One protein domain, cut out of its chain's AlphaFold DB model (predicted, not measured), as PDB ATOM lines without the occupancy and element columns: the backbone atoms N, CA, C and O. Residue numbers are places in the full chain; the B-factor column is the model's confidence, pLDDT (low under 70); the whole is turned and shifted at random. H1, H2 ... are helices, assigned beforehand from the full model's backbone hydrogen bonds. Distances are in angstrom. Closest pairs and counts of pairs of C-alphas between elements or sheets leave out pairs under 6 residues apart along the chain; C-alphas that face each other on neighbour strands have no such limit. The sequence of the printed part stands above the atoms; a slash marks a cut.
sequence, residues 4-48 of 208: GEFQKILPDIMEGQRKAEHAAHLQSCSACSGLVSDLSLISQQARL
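Overview. This is residues 4 to 48 of the 208 residues of an uncharacterized protein of Acidobacteria bacterium (UniProt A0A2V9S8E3). A long helix, H4, and a shorter one, H3, meet near their ends as an L, and two short helices, H1 and H2, sit loosely over the angle between these two arms. H4 makes most of the length. The printed part has 45 residues, with four named helices in the order H1, H2, H3, H4 and no named strand, and the class is all helix. The whole is only just compact, close to loose, with a radius of gyration of the C-alphas of 10.7 A, and it is elongated, spanning 31 by 20 by 16 A.

Along the chain. H1 is residues 4 to 8, 6.5 A from first to last C-alpha, beginning at C-alpha 4 at (16.271, 49.624, -37.991). H2 is residues 10 to 14, 6.2 A. H3 is residues 20 to 28, 12.7 A, beginning at C-alpha 20 at (10.902, 35.368, -29.166). H4 is residues 30 to 48, 27.3 A, and ends at C-alpha 48 at (25.692, 25.022, -53.838).

Arrangement. H1 and H2 meet only through their link. H1 is close to H3 but not clearly touching; their closest C-alphas, of Phe 6 and His 22, are 7.4 A apart. H1 is also close to H4 but not clearly touching, with the closest C-alphas, of Gln 7 and Cys 32, 7.9 A apart. H2 and H4 are near each other, with 8 pairs of C-alphas within 10 A. H2 and H3 are only just apart, at 8.2 A between their closest C-alphas. H3 and H4 touch only at the corner, H4 with residues 32 to 33 alone; the closest C-alphas, of Leu 26 and Ser 33, are 5.1 A apart. Their lines are only just about perpendicular, at 72 degrees. In H1, H2 and H3 every O i to N i+4 pair is within hydrogen-bond range; in H4, 14 of 15 are.

Size, cuts and confidence. The two C-alphas farthest apart, of Glu 21 and Leu 48, are 31.7 A apart. The printed part has no cut, and the three links between helices are tight. The mean pLDDT of the printed part is 90.8, and no printed residue is under 70.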
ATOM      1  N   GLY A   4      14.858  49.243 -38.089       94.06
ATOM      2  CA  GLY A   4      16.271  49.624 -37.991       94.06
ATOM      3  C   GLY A   4      17.004  48.892 -36.866       94.06
ATOM      4  O   GLY A   4      18.118  48.419 -37.066       94.06
ATOM      5  N   GLU A   5      16.363  48.727 -35.706       92.56
ATOM      6  CA  GLU A   5      16.941  47.952 -34.603       92.56
ATOM      7  C   GLU A   5      17.018  46.460 -34.939       92.56
ATOM      8  O   GLU A   5      18.017  45.821 -34.630       92.56
ATOM      9  N   PHE A   6      16.019  45.916 -35.641       93.69
ATOM     10  CA  PHE A   6      16.044  44.531 -36.113       93.69
ATOM     11  C   PHE A   6      17.169  44.271 -37.128       93.69
ATOM     12  O   PHE A   6      17.843  43.251 -37.042       93.69
ATOM     13  N   GLN A   7      17.400  45.189 -38.071       92.31
ATOM     14  CA  GLN A   7      18.450  45.033 -39.086       92.31
ATOM     15  C   GLN A   7      19.863  45.047 -38.490       92.31
ATOM     16  O   GLN A   7      20.721  44.314 -38.970       92.31
ATOM     17  N   LYS A   8      20.112  45.820 -37.424       93.25
ATOM     18  CA  LYS A   8      21.423  45.847 -36.752       93.25
ATOM     19  C   LYS A   8      21.806  44.502 -36.136       93.25
ATOM     20  O   LYS A   8      22.967  44.123 -36.183       93.25
ATOM     21  N   ILE A   9      20.827  43.800 -35.570       91.88
ATOM     22  CA  ILE A   9      21.014  42.507 -34.891       91.88
ATOM     23  C   ILE A   9      20.750  41.311 -35.816       91.88
ATOM     24  O   ILE A   9      20.753  40.160 -35.382       91.88
ATOM     25  N   LEU A  10      20.465  41.569 -37.093       91.12
ATOM     26  CA  LEU A  10      20.152  40.539 -38.072       91.12
ATOM     27  C   LEU A  10      21.288  39.514 -38.265       91.12
ATOM     28  O   LEU A  10      20.952  38.329 -38.336       91.12
ATOM     29  N   PRO A  11      22.585  39.898 -38.304       89.06
ATOM     30  CA  PRO A  11      23.683  38.933 -38.399       89.06
ATOM     31  C   PRO A  11      23.655  37.905 -37.261       89.06
ATOM     32  O   PRO A  11      23.605  36.705 -37.519       89.06
ATOM     33  N   ASP A  12      23.527  38.369 -36.015       88.50
ATOM     34  CA  ASP A  12      23.462  37.510 -34.825       88.50
ATOM     35  C   ASP A  12      22.259  36.547 -34.875       88.50
ATOM     36  O   ASP A  12      22.336  35.372 -34.498       88.50
ATOM     37  N   ILE A  13      21.118  37.025 -35.387       87.25
ATOM     38  CA  ILE A  13      19.916  36.200 -35.574       87.25
ATOM     39  C   ILE A  13      20.151  35.119 -36.639       87.25
ATOM     40  O   ILE A  13      19.648  34.000 -36.481       87.25
ATOM     41  N   MET A  14      20.882  35.427 -37.716       85.25
ATOM     42  CA  MET A  14      21.220  34.463 -38.769       85.25
ATOM     43  C   MET A  14      22.215  33.395 -38.299       85.25
ATOM     44  O   MET A  14      22.135  32.260 -38.764       85.25
ATOM     45  N   GLU A  15      23.068  33.712 -37.326       84.31
ATOM     46  CA  GLU A  15      23.980  32.762 -36.670       84.31
ATOM     47  C   GLU A  15      23.294  31.865 -35.619       84.31
ATOM     48  O   GLU A  15      23.915  30.971 -35.046       84.31
ATOM     49  N   GLY A  16      21.988  32.051 -35.391       79.38
ATOM     50  CA  GLY A  16      21.161  31.168 -34.562       79.38
ATOM     51  C   GLY A  16      20.644  31.789 -33.264       79.38
ATOM     52  O   GLY A  16      19.909  31.126 -32.530       79.38
ATOM     53  N   GLN A  17      20.933  33.062 -32.974       79.31
ATOM     54  CA  GLN A  17      20.470  33.733 -31.752       79.31
ATOM     55  C   GLN A  17      19.037  34.288 -31.873       79.31
ATOM     56  O   GLN A  17      18.765  35.470 -31.652       79.31
ATOM     57  N   ARG A  18      18.063  33.432 -32.210       78.31
ATOM     58  CA  ARG A  18      16.662  33.854 -32.376       78.31
ATOM     59  C   ARG A  18      15.899  33.882 -31.043       78.31
ATOM     60  O   ARG A  18      15.454  32.855 -30.542       78.31
ATOM     61  N   LYS A  19      15.667  35.080 -30.505       86.12
ATOM     62  CA  LYS A  19      14.742  35.350 -29.387       86.12
ATOM     63  C   LYS A  19      13.284  35.484 -29.850       86.12
ATOM     64  O   LYS A  19      13.009  35.829 -31.001       86.12
ATOM     65  N   ALA A  20      12.347  35.273 -28.921       84.56
ATOM     66  CA  ALA A  20      10.902  35.368 -29.166       84.56
ATOM     67  C   ALA A  20      10.470  36.742 -29.714       84.56
ATOM     68  O   ALA A  20       9.615  36.826 -30.593       84.56
ATOM     69  N   GLU A  21      11.116  37.817 -29.258       84.69
ATOM     70  CA  GLU A  21      10.848  39.178 -29.727       84.69
ATOM     71  C   GLU A  21      11.102  39.328 -31.238       84.69
ATOM     72  O   GLU A  21      10.321  39.969 -31.942       84.69
ATOM     73  N   HIS A  22      12.166  38.709 -31.764       89.19
ATOM     74  CA  HIS A  22      12.530  38.776 -33.185       89.19
ATOM     75  C   HIS A  22      11.511  38.034 -34.053       89.19
ATOM     76  O   HIS A  22      11.137  38.515 -35.122       89.19
ATOM     77  N   ALA A  23      11.018  36.890 -33.568       88.31
ATOM     78  CA  ALA A  23       9.958  36.142 -34.237       88.31
ATOM     79  C   ALA A  23       8.653  36.952 -34.309       88.31
ATOM     80  O   ALA A  23       8.026  36.993 -35.366       88.31
ATOM     81  N   ALA A  24       8.289  37.658 -33.233       91.50
ATOM     82  CA  ALA A  24       7.114  38.529 -33.220       91.50
ATOM     83  C   ALA A  24       7.231  39.676 -34.240       91.50
ATOM     84  O   ALA A  24       6.280  39.963 -34.967       91.50
ATOM     85  N   HIS A  25       8.410  40.301 -34.357       94.25
ATOM     86  CA  HIS A  25       8.624  41.356 -35.350       94.25
ATOM     87  C   HIS A  25       8.482  40.835 -36.783       94.25
ATOM     88  O   HIS A  25       7.770  41.446 -37.577       94.25
ATOM     89  N   LEU A  26       9.080  39.680 -37.088       92.94
ATOM     90  CA  LEU A  26       8.985  39.042 -38.404       92.94
ATOM     91  C   LEU A  26       7.550  38.671 -38.795       92.94
ATOM     92  O   LEU A  26       7.201  38.780 -39.965       92.94
ATOM     93  N   GLN A  27       6.710  38.281 -37.832       93.81
ATOM     94  CA  GLN A  27       5.285  38.027 -38.075       93.81
ATOM     95  C   GLN A  27       4.508  39.316 -38.373       93.81
ATOM     96  O   GLN A  27       3.578  39.306 -39.173       93.81
ATOM     97  N   SER A  28       4.892  40.426 -37.738       94.25
ATOM     98  CA  SER A  28       4.215  41.722 -37.882       94.25
ATOM     99  C   SER A  28       4.713  42.583 -39.051       94.25
ATOM    100  O   SER A  28       4.019  43.511 -39.460       94.25
ATOM    101  N   CYS A  29       5.910  42.315 -39.586       96.69
ATOM    102  CA  CYS A  29       6.568  43.147 -40.592       96.69
ATOM    103  C   CYS A  29       6.943  42.332 -41.837       96.69
ATOM    104  O   CYS A  29       7.894  41.544 -41.833       96.69
ATOM    105  N   SER A  30       6.224  42.566 -42.937       95.88
ATOM    106  CA  SER A  30       6.465  41.906 -44.229       95.88
ATOM    107  C   SER A  30       7.810  42.285 -44.858       95.88
ATOM    108  O   SER A  30       8.467  41.442 -45.455       95.88
ATOM    109  N   ALA A  31       8.264  43.531 -44.688       96.00
ATOM    110  CA  ALA A  31       9.544  43.984 -45.235       96.00
ATOM    111  C   ALA A  31      10.737  43.243 -44.601       96.00
ATOM    112  O   ALA A  31      11.620  42.759 -45.305       96.00
ATOM    113  N   CYS A  32      10.747  43.107 -43.272       95.06
ATOM    114  CA  CYS A  32      11.810  42.390 -42.568       95.06
ATOM    115  C   CYS A  32      11.747  40.874 -42.796       95.06
ATOM    116  O   CYS A  32      12.795  40.242 -42.899       95.06
ATOM    117  N   SER A  33      10.554  40.280 -42.911       94.31
ATOM    118  CA  SER A  33      10.431  38.857 -43.266       94.31
ATOM    119  C   SER A  33      10.849  38.565 -44.707       94.31
ATOM    120  O   SER A  33      11.526  37.562 -44.927       94.31
ATOM    121  N   GLY A  34      10.548  39.460 -45.653       96.25
ATOM    122  CA  GLY A  34      11.067  39.404 -47.022       96.25
ATOM    123  C   GLY A  34      12.595  39.435 -47.057       96.25
ATOM    124  O   GLY A  34      13.210  38.514 -47.580       96.25
ATOM    125  N   LEU A  35      13.214  40.407 -46.377       95.31
ATOM    126  CA  LEU A  35      14.676  40.505 -46.285       95.31
ATOM    127  C   LEU A  35      15.323  39.225 -45.728       95.31
ATOM    128  O   LEU A  35      16.309  38.737 -46.274       95.31
ATOM    129  N   VAL A  36      14.781  38.667 -44.639       93.81
ATOM    130  CA  VAL A  36      15.305  37.417 -44.060       93.81
ATOM    131  C   VAL A  36      15.138  36.246 -45.027       93.81
ATOM    132  O   VAL A  36      16.035  35.409 -45.121       93.81
ATOM    133  N   SER A  37      14.017  36.183 -45.747       94.25
ATOM    134  CA  SER A  37      13.790  35.174 -46.781       94.25
ATOM    135  C   SER A  37      14.842  35.274 -47.886       94.25
ATOM    136  O   SER A  37      15.475  34.269 -48.204       94.25
ATOM    137  N   ASP A  38      15.102  36.476 -48.398       96.31
ATOM    138  CA  ASP A  38      16.086  36.715 -49.459       96.31
ATOM    139  C   ASP A  38      17.501  36.330 -49.013       96.31
ATOM    140  O   ASP A  38      18.195  35.580 -49.701       96.31
ATOM    141  N   LEU A  39      17.916  36.755 -47.816       95.00
ATOM    142  CA  LEU A  39      19.215  36.374 -47.254       95.00
ATOM    143  C   LEU A  39      19.324  34.860 -47.037       95.00
ATOM    144  O   LEU A  39      20.375  34.268 -47.291       95.00
ATOM    145  N   SER A  40      18.239  34.210 -46.609       91.56
ATOM    146  CA  SER A  40      18.215  32.755 -46.463       91.56
ATOM    147  C   SER A  40      18.350  32.046 -47.813       91.56
ATOM    148  O   SER A  40      19.067  31.047 -47.895       91.56
ATOM    149  N   LEU A  41      17.744  32.584 -48.874       95.00
ATOM    150  CA  LEU A  41      17.847  32.060 -50.232       95.00
ATOM    151  C   LEU A  41      19.277  32.204 -50.767       95.00
ATOM    152  O   LEU A  41      19.845  31.219 -51.237       95.00
ATOM    153  N   ILE A  42      19.891  33.380 -50.601       94.00
ATOM    154  CA  ILE A  42      21.299  33.616 -50.956       94.00
ATOM    155  C   ILE A  42      22.200  32.628 -50.214       94.00
ATOM    156  O   ILE A  42      23.050  31.991 -50.829       94.00
ATOM    157  N   SER A  43      21.989  32.436 -48.907       91.62
ATOM    158  CA  SER A  43      22.795  31.502 -48.108       91.62
ATOM    159  C   SER A  43      22.678  30.049 -48.588       91.62
ATOM    160  O   SER A  43      23.660  29.308 -48.569       91.62
ATOM    161  N   GLN A  44      21.494  29.633 -49.048       91.00
ATOM    162  CA  GLN A  44      21.266  28.296 -49.594       91.00
ATOM    163  C   GLN A  44      21.937  28.137 -50.959       91.00
ATOM    164  O   GLN A  44      22.607  27.135 -51.194       91.00
ATOM    165  N   GLN A  45      21.807  29.137 -51.832       92.44
ATOM    166  CA  GLN A  45      22.447  29.140 -53.146       92.44
ATOM    167  C   GLN A  45      23.972  29.157 -53.024       92.44
ATOM    168  O   GLN A  45      24.632  28.347 -53.662       92.44
ATOM    169  N   ALA A  46      24.535  29.989 -52.146       90.19
ATOM    170  CA  ALA A  46      25.976  30.064 -51.904       90.19
ATOM    171  C   ALA A  46      26.582  28.709 -51.498       90.19
ATOM    172  O   ALA A  46      27.670  28.358 -51.948       90.19
ATOM    173  N   ARG A  47      25.861  27.894 -50.714       87.00
ATOM    174  CA  ARG A  47      26.314  26.534 -50.359       87.00
ATOM    175  C   ARG A  47      26.425  25.607 -51.568       87.00
ATOM    176  O   ARG A  47      27.277  24.727 -51.564       87.00
ATOM    177  N   LEU A  48      25.600  25.799 -52.597       86.31
ATOM    178  CA  LEU A  48      25.692  25.022 -53.838       86.31
ATOM    179  C   LEU A  48      26.938  25.395 -54.653       86.31
ATOM    180  O   LEU A  48      27.476  24.539 -55.348       86.31
TER     181      LEU A  48